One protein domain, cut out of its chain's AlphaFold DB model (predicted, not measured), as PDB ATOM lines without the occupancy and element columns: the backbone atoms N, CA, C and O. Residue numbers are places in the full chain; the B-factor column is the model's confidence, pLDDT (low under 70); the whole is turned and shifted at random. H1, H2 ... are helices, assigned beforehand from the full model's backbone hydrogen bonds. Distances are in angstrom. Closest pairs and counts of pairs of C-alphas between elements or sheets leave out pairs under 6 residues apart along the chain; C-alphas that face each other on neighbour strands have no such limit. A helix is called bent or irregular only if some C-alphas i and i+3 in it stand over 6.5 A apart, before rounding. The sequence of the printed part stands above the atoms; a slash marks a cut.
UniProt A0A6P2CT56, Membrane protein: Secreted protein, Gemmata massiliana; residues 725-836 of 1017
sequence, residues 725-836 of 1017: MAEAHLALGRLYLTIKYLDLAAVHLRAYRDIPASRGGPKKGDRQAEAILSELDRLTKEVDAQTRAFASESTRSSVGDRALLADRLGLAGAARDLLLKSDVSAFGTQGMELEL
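What this domain is: This is residues 725 to 836 of the 1017 residues of the protein "Membrane protein: Secreted protein" of Gemmata massiliana (UniProt A0A6P2CT56). One long helix, H3, runs nearly the whole length of a rod-like body as its spine, and two groups of shorter helices stand one after the other along it: the hairpin of H1 and H2 beside its earlier part, and a small cluster of H4, H5 and H6 by its last turns. H2 packs on H3 with H1 next to H2 and away from H3, while the two groups meet where the beginning of H2 touches H5. The printed part has 112 residues with six named helices in the order H1 to H6 and no named strand, and its class is all helix. It is only just loose, close to compact, with a radius of gyration of the C-alphas of 16.3 A, and its C-alphas span 52 by 25 by 19 A.

How they stand to each other: The longest helix is H3, residues 767 to 796, which is irregular near its end, where C-alphas 793 and 796 are 7.5 A apart. With its residues 773 to 783 alone it touches H2, residues 742 to 754, at a steep tilt of 39 degrees, opposite ways; the two form a helical hairpin, and their closest C-alphas, those of Asp 743 and Val 783, are 5.9 A apart. H1, residues 726 to 738, touches H2 and makes a hairpin with it at a shallow tilt of 21 degrees, opposite ways, the closest C-alphas being those of Gly 733 and Ala 745 at 4.2 A. H1 and H3 are apart. With its residues 790 to 794 alone, H3 touches H4, residues 799 to 808, in a hairpin at a shallow tilt of 31 degrees, opposite ways; the closest C-alphas are those of Ser 794 and Arg 802, 5.7 A apart. H4 makes a hairpin with H5, residues 812 to 819, at a shallow tilt of 6 degrees, opposite ways, and the closest C-alphas, those of Ala 803 and Ala 815, are 4.4 A apart. H6, residues 828 to 836, touches H4 at a steep tilt of 41 degrees, the same way, with the C-alphas of Gly 800 and Gly 831 closest at 5.0 A. It also touches H5 in a hairpin at a steep tilt of 44 degrees, opposite ways, with the C-alphas of Arg 816 and Glu 835 closest at 6.0 A. H2 touches H5 with residues 742 to 744 alone, at a steep tilt of 63 degrees, opposite ways; the closest C-alphas, those of Leu 744 and Gly 813, are 5.9 A apart. Every O i to N i+4 pair is within hydrogen-bond range in H1, H2, H4, H5 and H6, and 23 of 26 are in H3.

Where its parts are: H3 measures 45.9 A from its first C-alpha, that of Arg 767 at (197.875, 218.462, 155.758), to its last, that of Arg 796 at (172.877, 227.605, 118.365). H1 begins with the C-alpha of Ala 726 at (181.252, 219.592, 157.030) and is 18.4 A long. H2 is 18.3 A long and H4 14.3 A. H5 has 8 residues, and H6 has 9 and ends with the C-alpha of Leu 836 at (165.502, 211.631, 135.114).

The domain as a whole: The two C-alphas farthest apart are those of Gly 765 and Ser 825, at 53.1 A, and the first and last printed C-alphas are 27.3 A apart. The printed part has no cut. The links H1 to H2, H3 to H4 and H4 to H5 are tight, H5 to H6 is short, and H2 to H3 is long, residues 755 to 766. The mean pLDDT of the printed part is 90.5, and no printed residue is under 70.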
ATOM      1  N   MET A 725     176.964 220.423 158.240       91.88
ATOM      2  CA  MET A 725     177.684 219.157 158.405       91.88
ATOM      3  C   MET A 725     178.861 219.078 157.419       91.88
ATOM      4  O   MET A 725     178.712 218.622 156.284       91.88
ATOM      5  N   ALA A 726     180.038 219.533 157.853       92.31
ATOM      6  CA  ALA A 726     181.252 219.592 157.030       92.31
ATOM      7  C   ALA A 726     181.616 218.240 156.391       92.31
ATOM      8  O   ALA A 726     181.948 218.173 155.210       92.31
ATOM      9  N   GLU A 727     181.498 217.156 157.158       92.50
ATOM     10  CA  GLU A 727     181.823 215.791 156.732       92.50
ATOM     11  C   GLU A 727     180.933 215.323 155.568       92.50
ATOM     12  O   GLU A 727     181.428 214.702 154.626       92.50
ATOM     13  N   ALA A 728     179.643 215.682 155.578       95.88
ATOM     14  CA  ALA A 728     178.706 215.361 154.502       95.88
ATOM     15  C   ALA A 728     179.004 216.155 153.222       95.88
ATOM     16  O   ALA A 728     178.998 215.579 152.135       95.88
ATOM     17  N   HIS A 729     179.348 217.443 153.337       96.94
ATOM     18  CA  HIS A 729     179.803 218.247 152.192       96.94
ATOM     19  C   HIS A 729     181.103 217.707 151.582       96.94
ATOM     20  O   HIS A 729     181.205 217.588 150.362       96.94
ATOM     21  N   LEU A 730     182.072 217.307 152.410       96.06
ATOM     22  CA  LEU A 730     183.312 216.683 151.938       96.06
ATOM     23  C   LEU A 730     183.051 215.337 151.242       96.06
ATOM     24  O   LEU A 730     183.635 215.058 150.192       96.06
ATOM     25  N   ALA A 731     182.164 214.508 151.801       96.25
ATOM     26  CA  ALA A 731     181.768 213.234 151.208       96.25
ATOM     27  C   ALA A 731     181.080 213.423 149.848       96.25
ATOM     28  O   ALA A 731     181.449 212.758 148.878       96.25
ATOM     29  N   LEU A 732     180.139 214.367 149.754       97.00
ATOM     30  CA  LEU A 732     179.414 214.649 148.518       97.00
ATOM     31  C   LEU A 732     180.334 215.258 147.446       97.00
ATOM     32  O   LEU A 732     180.289 214.840 146.294       97.00
ATOM     33  N   GLY A 733     181.243 216.162 147.832       96.69
ATOM     34  CA  GLY A 733     182.266 216.708 146.935       96.69
ATOM     35  C   GLY A 733     183.183 215.624 146.350       96.69
ATOM     36  O   GLY A 733     183.423 215.601 145.144       96.69
ATOM     37  N   ARG A 734     183.635 214.666 147.175       95.81
ATOM     38  CA  ARG A 734     184.418 213.499 146.719       95.81
ATOM     39  C   ARG A 734     183.613 212.568 145.803       95.81
ATOM     40  O   ARG A 734     184.151 212.098 144.798       95.81
ATOM     41  N   LEU A 735     182.339 212.314 146.112       95.75
ATOM     42  CA  LEU A 735     181.450 211.509 145.267       95.75
ATOM     43  C   LEU A 735     181.246 212.161 143.890       95.75
ATOM     44  O   LEU A 735     181.437 211.499 142.870       95.75
ATOM     45  N   TYR A 736     180.951 213.462 143.848       96.88
ATOM     46  CA  TYR A 736     180.771 214.206 142.601       96.88
ATOM     47  C   TYR A 736     182.066 214.321 141.777       96.88
ATOM     48  O   TYR A 736     182.016 214.127 140.563       96.88
ATOM     49  N   LEU A 737     183.239 214.482 142.407       94.94
ATOM     50  CA  LEU A 737     184.535 214.339 141.719       94.94
ATOM     51  C   LEU A 737     184.724 212.949 141.089       94.94
ATOM     52  O   LEU A 737     185.243 212.841 139.975       94.94
ATOM     53  N   THR A 738     184.300 211.891 141.787       92.62
ATOM     54  CA  THR A 738     184.415 210.502 141.310       92.62
ATOM     55  C   THR A 738     183.552 210.268 140.067       92.62
ATOM     56  O   THR A 738     184.014 209.620 139.131       92.62
ATOM     57  N   ILE A 739     182.344 210.843 140.017       93.00
ATOM     58  CA  ILE A 739     181.427 210.734 138.865       93.00
ATOM     59  C   ILE A 739     181.558 211.869 137.832       93.00
ATOM     60  O   ILE A 739     180.753 211.938 136.912       93.00
ATOM     61  N   LYS A 740     182.586 212.726 137.957       94.94
ATOM     62  CA  LYS A 740     182.902 213.856 137.055       94.94
ATOM     63  C   LYS A 740     181.867 214.988 136.997       94.94
ATOM     64  O   LYS A 740     181.848 215.753 136.042       94.94
ATOM     65  N   TYR A 741     181.077 215.169 138.052       96.69
ATOM     66  CA  TYR A 741     180.171 216.313 138.210       96.69
ATOM     67  C   TYR A 741     180.918 217.466 138.891       96.69
ATOM     68  O   TYR A 741     180.856 217.659 140.106       96.69
ATOM     69  N   LEU A 742     181.724 218.170 138.094       97.50
ATOM     70  CA  LEU A 742     182.732 219.126 138.551       97.50
ATOM     71  C   LEU A 742     182.106 220.374 139.186       97.50
ATOM     72  O   LEU A 742     182.590 220.850 140.214       97.50
ATOM     73  N   ASP A 743     181.012 220.873 138.605       97.12
ATOM     74  CA  ASP A 743     180.282 222.042 139.101       97.12
ATOM     75  C   ASP A 743     179.689 221.799 140.498       97.12
ATOM     76  O   ASP A 743     179.937 222.566 141.433       97.12
ATOM     77  N   LEU A 744     178.988 220.679 140.674       97.00
ATOM     78  CA  LEU A 744     178.424 220.259 141.956       97.00
ATOM     79  C   LEU A 744     179.522 219.935 142.977       97.00
ATOM     80  O   LEU A 744     179.428 220.345 144.135       97.00
ATOM     81  N   ALA A 745     180.603 219.266 142.566       97.62
ATOM     82  CA  ALA A 745     181.746 219.026 143.442       97.62
ATOM     83  C   ALA A 745     182.340 220.336 143.996       97.62
ATOM     84  O   ALA A 745     182.613 220.430 145.196       97.62
ATOM     85  N   ALA A 746     182.478 221.367 143.155       97.12
ATOM     86  CA  ALA A 746     182.982 222.673 143.574       97.12
ATOM     87  C   ALA A 746     182.044 223.366 144.577       97.12
ATOM     88  O   ALA A 746     182.528 223.971 145.534       97.12
ATOM     89  N   VAL A 747     180.720 223.248 144.411       96.38
ATOM     90  CA  VAL A 747     179.730 223.790 145.364       96.38
ATOM     91  C   VAL A 747     179.924 223.193 146.761       96.38
ATOM     92  O   VAL A 747     180.058 223.939 147.734       96.38
ATOM     93  N   HIS A 748     180.004 221.866 146.875       96.94
ATOM     94  CA  HIS A 748     180.106 221.212 148.184       96.94
ATOM     95  C   HIS A 748     181.494 221.350 148.823       96.94
ATOM     96  O   HIS A 748     181.593 221.535 150.035       96.94
ATOM     97  N   LEU A 749     182.576 221.378 148.038       96.25
ATOM     98  CA  LEU A 749     183.913 221.653 148.577       96.25
ATOM     99  C   LEU A 749     184.082 223.118 149.033       96.25
ATOM    100  O   LEU A 749     184.746 223.359 150.043       96.25
ATOM    101  N   ARG A 750     183.432 224.093 148.375       96.25
ATOM    102  CA  ARG A 750     183.347 225.482 148.879       96.25
ATOM    103  C   ARG A 750     182.583 225.540 150.201       96.25
ATOM    104  O   ARG A 750     183.080 226.132 151.151       96.25
ATOM    105  N   ALA A 751     181.439 224.861 150.298       95.25
ATOM    106  CA  ALA A 751     180.688 224.778 151.550       95.25
ATOM    107  C   ALA A 751     181.513 224.137 152.685       95.25
ATOM    108  O   ALA A 751     181.519 224.663 153.793       95.25
ATOM    109  N   TYR A 752     182.277 223.071 152.411       94.62
ATOM    110  CA  TYR A 752     183.223 222.491 153.376       94.62
ATOM    111  C   TYR A 752     184.268 223.511 153.862       94.62
ATOM    112  O   TYR A 752     184.481 223.627 155.068       94.62
ATOM    113  N   ARG A 753     184.881 224.281 152.948       94.12
ATOM    114  CA  ARG A 753     185.845 225.347 153.280       94.12
ATOM    115  C   ARG A 753     185.238 226.440 154.160       94.12
ATOM    116  O   ARG A 753     185.908 226.934 155.063       94.12
ATOM    117  N   ASP A 754     183.999 226.827 153.878       92.06
ATOM    118  CA  ASP A 754     183.340 227.969 154.518       92.06
ATOM    119  C   ASP A 754     182.732 227.609 155.898       92.06
ATOM    120  O   ASP A 754     182.354 228.501 156.665       92.06
ATOM    121  N   ILE A 755     182.674 226.318 156.258       88.12
ATOM    122  CA  ILE A 755     182.260 225.848 157.591       88.12
ATOM    123  C   ILE A 755     183.420 225.997 158.603       88.12
ATOM    124  O   ILE A 755     184.543 225.583 158.324       88.12
ATOM    125  N   PRO A 756     183.179 226.528 159.822       83.75
ATOM    126  CA  PRO A 756     184.211 226.635 160.854       83.75
ATOM    127  C   PRO A 756     184.786 225.288 161.321       83.75
ATOM    128  O   PRO A 756     184.070 224.294 161.458       83.75
ATOM    129  N   ALA A 757     186.064 225.286 161.710       80.00
ATOM    130  CA  ALA A 757     186.744 224.120 162.287       80.00
ATOM    131  C   ALA A 757     186.087 223.574 163.577       80.00
ATOM    132  O   ALA A 757     186.211 222.386 163.872       80.00
ATOM    133  N   SER A 758     185.339 224.405 164.319       71.62
ATOM    134  CA  SER A 758     184.507 223.989 165.465       71.62
ATOM    135  C   SER A 758     183.355 223.048 165.078       71.62
ATOM    136  O   SER A 758     182.834 222.336 165.933       71.62
ATOM    137  N   ARG A 759     182.973 223.022 163.795       71.19
ATOM    138  CA  ARG A 759     181.904 222.194 163.210       71.19
ATOM    139  C   ARG A 759     182.437 221.151 162.213       71.19
ATOM    140  O   ARG A 759     181.706 220.709 161.333       71.19
ATOM    141  N   GLY A 760     183.712 220.775 162.335       78.12
ATOM    142  CA  GLY A 760     184.359 219.785 161.463       78.12
ATOM    143  C   GLY A 760     184.867 220.333 160.123       78.12
ATOM    144  O   GLY A 760     185.317 219.554 159.286       78.12
ATOM    145  N   GLY A 761     184.816 221.653 159.910       86.25
ATOM    146  CA  GLY A 761     185.477 222.297 158.772       86.25
ATOM    147  C   GLY A 761     187.010 222.174 158.818       86.25
ATOM    148  O   GLY A 761     187.568 221.704 159.818       86.25
ATOM    149  N   PRO A 762     187.716 222.599 157.757       88.00
ATOM    150  CA  PRO A 762     189.161 222.423 157.635       88.00
ATOM    151  C   PRO A 762     189.927 223.101 158.779       88.00
ATOM    152  O   PRO A 762     189.762 224.291 159.061       88.00
ATOM    153  N   LYS A 763     190.803 222.337 159.439       86.06
ATOM    154  CA  LYS A 763     191.689 222.836 160.498       86.06
ATOM    155  C   LYS A 763     192.966 223.408 159.880       86.06
ATOM    156  O   LYS A 763     193.585 222.783 159.025       86.06
ATOM    157  N   LYS A 764     193.389 224.590 160.331       82.25
ATOM    158  CA  LYS A 764     194.642 225.214 159.877       82.25
ATOM    159  C   LYS A 764     195.845 224.367 160.323       82.25
ATOM    160  O   LYS A 764     195.941 224.056 161.508       82.25
ATOM    161  N   GLY A 765     196.750 224.033 159.401       79.94
ATOM    162  CA  GLY A 765     197.905 223.164 159.660       79.94
ATOM    163  C   GLY A 765     197.619 221.660 159.551       79.94
ATOM    164  O   GLY A 765     198.526 220.856 159.763       79.94
ATOM    165  N   ASP A 766     196.386 221.256 159.226       86.44
ATOM    166  CA  ASP A 766     196.080 219.874 158.857       86.44
ATOM    167  C   ASP A 766     196.411 219.649 157.374       86.44
ATOM    168  O   ASP A 766     195.750 220.181 156.479       86.44
ATOM    169  N   ARG A 767     197.419 218.809 157.113       89.75
ATOM    170  CA  ARG A 767     197.875 218.462 155.758       89.75
ATOM    171  C   ARG A 767     196.766 217.867 154.887       89.75
ATOM    172  O   ARG A 767     196.788 218.065 153.674       89.75
ATOM    173  N   GLN A 768     195.811 217.131 155.466       86.31
ATOM    174  CA  GLN A 768     194.695 216.572 154.698       86.31
ATOM    175  C   GLN A 768     193.725 217.675 154.268       86.31
ATOM    176  O   GLN A 768     193.301 217.702 153.112       86.31
ATOM    177  N   ALA A 769     193.421 218.610 155.171       88.19
ATOM    178  CA  ALA A 769     192.600 219.776 154.867       88.19
ATOM    179  C   ALA A 769     193.259 220.669 153.800       88.19
ATOM    180  O   ALA A 769     192.604 221.055 152.835       88.19
ATOM    181  N   GLU A 770     194.561 220.940 153.920       91.50
ATOM    182  CA  GLU A 770     195.329 221.727 152.944       91.50
ATOM    183  C   GLU A 770     195.330 221.077 151.550       91.50
ATOM    184  O   GLU A 770     195.080 221.758 150.553       91.50
ATOM    185  N   ALA A 771     195.500 219.751 151.469       92.56
ATOM    186  CA  ALA A 771     195.395 219.015 150.209       92.56
ATOM    187  C   ALA A 771     193.995 219.146 149.572       92.56
ATOM    188  O   ALA A 771     193.892 219.444 148.380       92.56
ATOM    189  N   ILE A 772     192.919 219.000 150.356       92.00
ATOM    190  CA  ILE A 772     191.529 219.162 149.883       92.00
ATOM    191  C   ILE A 772     191.283 220.578 149.341       92.00
ATOM    192  O   ILE A 772     190.650 220.736 148.297       92.00
ATOM    193  N   LEU A 773     191.792 221.609 150.021       93.19
ATOM    194  CA  LEU A 773     191.647 222.999 149.585       93.19
ATOM    195  C   LEU A 773     192.435 223.282 148.296       93.19
ATOM    196  O   LEU A 773     191.914 223.950 147.405       93.19
ATOM    197  N   SER A 774     193.630 222.706 148.135       93.56
ATOM    198  CA  SER A 774     194.389 222.821 146.881       93.56
ATOM    199  C   SER A 774     193.672 222.168 145.685       93.56
ATOM    200  O   SER A 774     193.702 222.698 144.572       93.56
ATOM    201  N   GLU A 775     192.954 221.063 145.917       93.44
ATOM    202  CA  GLU A 775     192.145 220.407 144.886       93.44
ATOM    203  C   GLU A 775     190.894 221.226 144.536       93.44
ATOM    204  O   GLU A 775     190.520 221.303 143.368       93.44
ATOM    205  N   LEU A 776     190.286 221.913 145.511       95.81
ATOM    206  CA  LEU A 776     189.185 222.852 145.273       95.81
ATOM    207  C   LEU A 776     189.600 224.043 144.392       95.81
ATOM    208  O   LEU A 776     188.822 224.471 143.531       95.81
ATOM    209  N   ASP A 777     190.811 224.571 144.578       95.00
ATOM    210  CA  ASP A 777     191.344 225.661 143.751       95.00
ATOM    211  C   ASP A 777     191.613 225.200 142.310       95.00
ATOM    212  O   ASP A 777     191.338 225.936 141.357       95.00
ATOM    213  N   ARG A 778     192.109 223.966 142.131       95.44
ATOM    214  CA  ARG A 778     192.274 223.341 140.807       95.44
ATOM    215  C   ARG A 778     190.920 223.110 140.134       95.44
ATOM    216  O   ARG A 778     190.727 223.527 138.995       95.44
ATOM    217  N   LEU A 779     189.977 222.513 140.859       96.00
ATOM    218  CA  LEU A 779     188.621 222.227 140.398       96.00
ATOM    219  C   LEU A 779     187.858 223.498 140.003       96.00
ATOM    220  O   LEU A 779     187.173 223.506 138.989       96.00
ATOM    221  N   THR A 780     187.993 224.583 140.770       96.31
ATOM    222  CA  THR A 780     187.334 225.860 140.449       96.31
ATOM    223  C   THR A 780     187.800 226.403 139.098       96.31
ATOM    224  O   THR A 780     186.963 226.749 138.270       96.31
ATOM    225  N   LYS A 781     189.114 226.394 138.827       96.31
ATOM    226  CA  LYS A 781     189.666 226.832 137.532       96.31
ATOM    227  C   LYS A 781     189.174 225.972 136.366       96.31
ATOM    228  O   LYS A 781     188.933 226.507 135.287       96.31
ATOM    229  N   GLU A 782     189.021 224.667 136.592       96.06
ATOM    230  CA  GLU A 782     188.479 223.733 135.604       96.06
ATOM    231  C   GLU A 782     187.003 224.037 135.307       96.06
ATOM    232  O   GLU A 782     186.645 224.252 134.153       96.06
ATOM    233  N   VAL A 783     186.158 224.172 136.335       96.56
ATOM    234  CA  VAL A 783     184.737 224.541 136.177       96.56
ATOM    235  C   VAL A 783     184.584 225.882 135.452       96.56
ATOM    236  O   VAL A 783     183.744 226.001 134.559       96.56
ATOM    237  N   ASP A 784     185.426 226.874 135.756       95.25
ATOM    238  CA  ASP A 784     185.428 228.173 135.072       95.25
ATOM    239  C   ASP A 784     185.889 228.073 133.602       95.25
ATOM    240  O   ASP A 784     185.511 228.901 132.769       95.25
ATOM    241  N   ALA A 785     186.723 227.090 133.244       95.12
ATOM    242  CA  ALA A 785     187.094 226.805 131.856       95.12
ATOM    243  C   ALA A 785     185.947 226.108 131.106       95.12
ATOM    244  O   ALA A 785     185.521 226.598 130.058       95.12
ATOM    245  N   GLN A 786     185.385 225.045 131.684       95.00
ATOM    246  CA  GLN A 786     184.276 224.285 131.099       95.00
ATOM    247  C   GLN A 786     183.017 225.146 130.920       95.00
ATOM    248  O   GLN A 786     182.371 225.103 129.874       95.00
ATOM    249  N   THR A 787     182.709 226.023 131.882       94.44
ATOM    250  CA  THR A 787     181.580 226.969 131.784       94.44
ATOM    251  C   THR A 787     181.750 227.951 130.618       94.44
ATOM    252  O   THR A 787     180.772 228.302 129.955       94.44
ATOM    253  N   ARG A 788     182.987 228.375 130.318       93.44
ATOM    254  CA  ARG A 788     183.280 229.234 129.156       93.44
ATOM    255  C   ARG A 788     183.163 228.476 127.833       93.44
ATOM    256  O   ARG A 788     182.565 229.021 126.911       93.44
ATOM    257  N   ALA A 789     183.653 227.236 127.760       89.69
ATOM    258  CA  ALA A 789     183.493 226.377 126.581       89.69
ATOM    259  C   ALA A 789     182.004 226.129 126.262       89.69
ATOM    260  O   ALA A 789     181.550 226.378 125.140       89.69
ATOM    261  N   PHE A 790     181.217 225.777 127.286       92.75
ATOM    262  CA  PHE A 790     179.763 225.645 127.187       92.75
ATOM    263  C   PHE A 790     179.092 226.927 126.671       92.75
ATOM    264  O   PHE A 790     178.236 226.868 125.787       92.75
ATOM    265  N   ALA A 791     179.485 228.098 127.181       89.00
ATOM    266  CA  ALA A 791     178.925 229.373 126.741       89.00
ATOM    267  C   ALA A 791     179.216 229.677 125.259       89.00
ATOM    268  O   ALA A 791     178.330 230.181 124.575       89.00
ATOM    269  N   SER A 792     180.405 229.343 124.739       86.62
ATOM    270  CA  SER A 792     180.711 229.517 123.311       86.62
ATOM    271  C   SER A 792     179.940 228.547 122.408       86.62
ATOM    272  O   SER A 792     179.345 228.968 121.414       86.62
ATOM    273  N   GLU A 793     179.918 227.261 122.756       83.94
ATOM    274  CA  GLU A 793     179.386 226.199 121.890       83.94
ATOM    275  C   GLU A 793     177.852 226.105 121.912       83.94
ATOM    276  O   GLU A 793     177.234 225.735 120.916       83.94
ATOM    277  N   SER A 794     177.208 226.491 123.016       79.75
ATOM    278  CA  SER A 794     175.761 226.302 123.202       79.75
ATOM    279  C   SER A 794     174.860 227.310 122.468       79.75
ATOM    280  O   SER A 794     173.637 227.164 122.486       79.75
ATOM    281  N   THR A 795     175.435 228.311 121.791       75.25
ATOM    282  CA  THR A 795     174.733 229.488 121.235       75.25
ATOM    283  C   THR A 795     173.715 229.176 120.119       75.25
ATOM    284  O   THR A 795     172.884 230.026 119.802       75.25
ATOM    285  N   ARG A 796     173.763 227.990 119.491       71.56
ATOM    286  CA  ARG A 796     172.877 227.605 118.365       71.56
ATOM    287  C   ARG A 796     172.206 226.230 118.506       71.56
ATOM    288  O   ARG A 796     171.587 225.770 117.552       71.56
ATOM    289  N   SER A 797     172.333 225.578 119.659       80.62
ATOM    290  CA  SER A 797     171.911 224.180 119.851       80.62
ATOM    291  C   SER A 797     170.553 224.070 120.556       80.62
ATOM    292  O   SER A 797     170.158 224.986 121.283       80.62
ATOM    293  N   SER A 798     169.838 222.951 120.367       86.31
ATOM    294  CA  SER A 798     168.557 222.698 121.051       86.31
ATOM    295  C   SER A 798     168.731 222.580 122.572       86.31
ATOM    296  O   SER A 798     169.845 222.401 123.065       86.31
ATOM    297  N   VAL A 799     167.643 222.653 123.349       87.88
ATOM    298  CA  VAL A 799     167.724 222.515 124.817       87.88
ATOM    299  C   VAL A 799     168.338 221.166 125.216       87.88
ATOM    300  O   VAL A 799     169.226 221.137 126.067       87.88
ATOM    301  N   GLY A 800     167.934 220.077 124.551       85.69
ATOM    302  CA  GLY A 800     168.489 218.738 124.771       85.69
ATOM    303  C   GLY A 800     169.980 218.649 124.433       85.69
ATOM    304  O   GLY A 800     170.768 218.189 125.258       85.69
ATOM    305  N   ASP A 801     170.399 219.176 123.277       87.94
ATOM    306  CA  ASP A 801     171.816 219.202 122.877       87.94
ATOM    307  C   ASP A 801     172.675 220.013 123.854       87.94
ATOM    308  O   ASP A 801     173.802 219.635 124.172       87.94
ATOM    309  N   ARG A 802     172.143 221.136 124.356       90.81
ATOM    310  CA  ARG A 802     172.815 221.969 125.360       90.81
ATOM    311  C   ARG A 802     172.940 221.242 126.697       90.81
ATOM    312  O   ARG A 802     173.995 221.332 127.317       90.81
ATOM    313  N   ALA A 803     171.920 220.506 127.130       91.62
ATOM    314  CA  ALA A 803     171.998 219.705 128.349       91.62
ATOM    315  C   ALA A 803     173.008 218.549 128.213       91.62
ATOM    316  O   ALA A 803     173.844 218.365 129.097       91.62
ATOM    317  N   LEU A 804     173.005 217.840 127.076       91.50
ATOM    318  CA  LEU A 804     173.997 216.806 126.750       91.50
ATOM    319  C   LEU A 804     175.426 217.363 126.701       91.50
ATOM    320  O   LEU A 804     176.354 216.724 127.193       91.50
ATOM    321  N   LEU A 805     175.618 218.552 126.125       92.75
ATOM    322  CA  LEU A 805     176.914 219.230 126.113       92.75
ATOM    323  C   LEU A 805     177.361 219.603 127.533       92.75
ATOM    324  O   LEU A 805     178.502 219.339 127.895       92.75
ATOM    325  N   ALA A 806     176.472 220.170 128.351       93.81
ATOM    326  CA  ALA A 806     176.782 220.523 129.732       93.81
ATOM    327  C   ALA A 806     177.184 219.293 130.572       93.81
ATOM    328  O   ALA A 806     178.209 219.344 131.250       93.81
ATOM    329  N   ASP A 807     176.463 218.168 130.475       93.31
ATOM    330  CA  ASP A 807     176.824 216.918 131.168       93.31
ATOM    331  C   ASP A 807     178.194 216.378 130.706       93.31
ATOM    332  O   ASP A 807     179.047 216.065 131.538       93.31
ATOM    333  N   ARG A 808     178.480 216.387 129.392       92.88
ATOM    334  CA  ARG A 808     179.798 215.993 128.841       92.88
ATOM    335  C   ARG A 808     180.959 216.855 129.340       92.88
ATOM    336  O   ARG A 808     182.060 216.335 129.510       92.88
ATOM    337  N   LEU A 809     180.729 218.148 129.572       94.62
ATOM    338  CA  LEU A 809     181.719 219.080 130.129       94.62
ATOM    339  C   LEU A 809     181.802 219.009 131.672       94.62
ATOM    340  O   LEU A 809     182.503 219.804 132.297       94.62
ATOM    341  N   GLY A 810     181.093 218.067 132.308       94.56
ATOM    342  CA  GLY A 810     181.070 217.892 133.763       94.56
ATOM    343  C   GLY A 810     180.249 218.946 134.512       94.56
ATOM    344  O   GLY A 810     180.408 219.094 135.724       94.56
ATOM    345  N   LEU A 811     179.382 219.679 133.807       96.50
ATOM    346  CA  LEU A 811     178.483 220.717 134.324       96.50
ATOM    347  C   LEU A 811     177.070 220.144 134.552       96.50
ATOM    348  O   LEU A 811     176.071 220.659 134.047       96.50
ATOM    349  N   ALA A 812     176.986 219.023 135.268       95.12
ATOM    350  CA  ALA A 812     175.753 218.253 135.425       95.12
ATOM    351  C   ALA A 812     174.675 218.985 136.243       95.12
ATOM    352  O   ALA A 812     173.480 218.806 135.998       95.12
ATOM    353  N   GLY A 813     175.074 219.851 137.182       94.00
ATOM    354  CA  GLY A 813     174.153 220.758 137.865       94.00
ATOM    355  C   GLY A 813     173.522 221.753 136.891       94.00
ATOM    356  O   GLY A 813     172.302 221.912 136.883       94.00
ATOM    357  N   ALA A 814     174.329 222.358 136.015       93.81
ATOM    358  CA  ALA A 814     173.837 223.249 134.962       93.81
ATOM    359  C   ALA A 814     172.957 222.525 133.924       93.81
ATOM    360  O   ALA A 814     171.944 223.084 133.505       93.81
ATOM    361  N   ALA A 815     173.300 221.290 133.541       94.81
ATOM    362  CA  ALA A 815     172.500 220.458 132.637       94.81
ATOM    363  C   ALA A 815     171.103 220.173 133.216       94.81
ATOM    364  O   ALA A 815     170.088 220.437 132.571       94.81
ATOM    365  N   ARG A 816     171.050 219.712 134.471       94.88
ATOM    366  CA  ARG A 816     169.804 219.442 135.202       94.88
ATOM    367  C   ARG A 816     168.951 220.702 135.350       94.88
ATOM    368  O   ARG A 816     167.754 220.677 135.087       94.88
ATOM    369  N   ASP A 817     169.563 221.809 135.760       93.25
ATOM    370  CA  ASP A 817     168.861 223.073 136.005       93.25
ATOM    371  C   ASP A 817     168.437 223.793 134.710       93.25
ATOM    372  O   ASP A 817     167.700 224.781 134.787       93.25
ATOM    373  N   LEU A 818     168.921 223.348 133.544       92.50
ATOM    374  CA  LEU A 818     168.459 223.762 132.217       92.50
ATOM    375  C   LEU A 818     167.223 222.957 131.781       92.50
ATOM    376  O   LEU A 818     166.264 223.560 131.297       92.50
ATOM    377  N   LEU A 819     167.237 221.633 131.980       91.31
ATOM    378  CA  LEU A 819     166.109 220.745 131.665       91.31
ATOM    379  C   LEU A 819     164.888 221.076 132.537       91.31
ATOM    380  O   LEU A 819     163.867 221.465 131.985       91.31
ATOM    381  N   LEU A 820     165.052 221.154 133.865       90.00
ATOM    382  CA  LEU A 820     163.971 221.463 134.823       90.00
ATOM    383  C   LEU A 820     163.288 222.832 134.634       90.00
ATOM    384  O   LEU A 820     162.256 223.106 135.246       90.00
ATOM    385  N   LYS A 821     163.895 223.746 133.867       90.56
ATOM    386  CA  LYS A 821     163.328 225.069 133.534       90.56
ATOM    387  C   LYS A 821     162.661 225.103 132.161       90.56
ATOM    388  O   LYS A 821     162.124 226.141 131.780       90.56
ATOM    389  N   SER A 822     162.750 224.011 131.418       87.94
ATOM    390  CA  SER A 822     162.269 223.870 130.054       87.94
ATOM    391  C   SER A 822     161.097 222.893 130.026       87.94
ATOM    392  O   SER A 822     160.993 222.005 130.863       87.94
ATOM    393  N   ASP A 823     160.200 223.058 129.062       81.06
ATOM    394  CA  ASP A 823     159.124 222.095 128.832       81.06
ATOM    395  C   ASP A 823     159.693 220.817 128.185       81.06
ATOM    396  O   ASP A 823     160.596 220.906 127.348       81.06
ATOM    397  N   VAL A 824     159.151 219.642 128.522       78.19
ATOM    398  CA  VAL A 824     159.554 218.342 127.947       78.19
ATOM    399  C   VAL A 824     159.461 218.342 126.416       78.19
ATOM    400  O   VAL A 824     160.307 217.763 125.729       78.19
ATOM    401  N   SER A 825     158.494 219.069 125.851       78.25
ATOM    402  CA  SER A 825     158.362 219.275 124.403       78.25
ATOM    403  C   SER A 825     159.567 219.973 123.752       78.25
ATOM    404  O   SER A 825     159.776 219.826 122.549       78.25
ATOM    405  N   ALA A 826     160.397 220.688 124.521       73.06
ATOM    406  CA  ALA A 826     161.571 221.410 124.028       73.06
ATOM    407  C   ALA A 826     162.842 220.541 123.915       73.06
ATOM    408  O   ALA A 826     163.839 220.991 123.338       73.06
ATOM    409  N   PHE A 827     162.834 219.323 124.474       78.56
ATOM    410  CA  PHE A 827     163.993 218.415 124.489       78.56
ATOM    411  C   PHE A 827     163.674 216.930 124.215       78.56
ATOM    412  O   PHE A 827     164.598 216.147 123.986       78.56
ATOM    413  N   GLY A 828     162.397 216.541 124.169       83.62
ATOM    414  CA  GLY A 828     161.950 215.212 123.742       83.62
ATOM    415  C   GLY A 828     162.304 214.072 124.705       83.62
ATOM    416  O   GLY A 828     162.826 214.279 125.799       83.62
ATOM    417  N   THR A 829     162.031 212.830 124.291       84.56
ATOM    418  CA  THR A 829     162.193 211.636 125.144       84.56
ATOM    419  C   THR A 829     163.633 211.410 125.606       84.56
ATOM    420  O   THR A 829     163.845 211.083 126.768       84.56
ATOM    421  N   GLN A 830     164.631 211.658 124.750       83.62
ATOM    422  CA  GLN A 830     166.050 211.549 125.125       83.62
ATOM    423  C   GLN A 830     166.472 212.610 126.153       83.62
ATOM    424  O   GLN A 830     167.238 212.310 127.068       83.62
ATOM    425  N   GLY A 831     165.960 213.842 126.042       85.88
ATOM    426  CA  GLY A 831     166.198 214.877 127.049       85.88
ATOM    427  C   GLY A 831     165.507 214.563 128.381       85.88
ATOM    428  O   GLY A 831     166.096 214.798 129.431       85.88
ATOM    429  N   MET A 832     164.318 213.953 128.342       88.50
ATOM    430  CA  MET A 832     163.592 213.486 129.530       88.50
ATOM    431  C   MET A 832     164.313 212.321 130.223       88.50
ATOM    432  O   MET A 832     164.449 212.311 131.442       88.50
ATOM    433  N   GLU A 833     164.850 211.359 129.466       90.38
ATOM    434  CA  GLU A 833     165.674 210.284 130.032       90.38
ATOM    435  C   GLU A 833     166.955 210.837 130.686       90.38
ATOM    436  O   GLU A 833     167.330 210.405 131.782       90.38
ATOM    437  N   LEU A 834     167.604 211.826 130.056       91.81
ATOM    438  CA  LEU A 834     168.748 212.536 130.635       91.81
ATOM    439  C   LEU A 834     168.360 213.285 131.919       91.81
ATOM    440  O   LEU A 834     169.085 213.197 132.908       91.81
ATOM    441  N   GLU A 835     167.222 213.981 131.932       93.50
ATOM    442  CA  GLU A 835     166.706 214.688 133.107       93.50
ATOM    443  C   GLU A 835     166.486 213.739 134.290       93.50
ATOM    444  O   GLU A 835     167.030 213.969 135.373       93.50
ATOM    445  N   LEU A 836     165.771 212.631 134.077       94.25
ATOM    446  CA  LEU A 836     165.502 211.631 135.114       94.25
ATOM    447  C   LEU A 836     166.803 210.972 135.615       94.25
ATOM    448  O   LEU A 836     166.986 210.801 136.823       94.25
TER     449      LEU A 836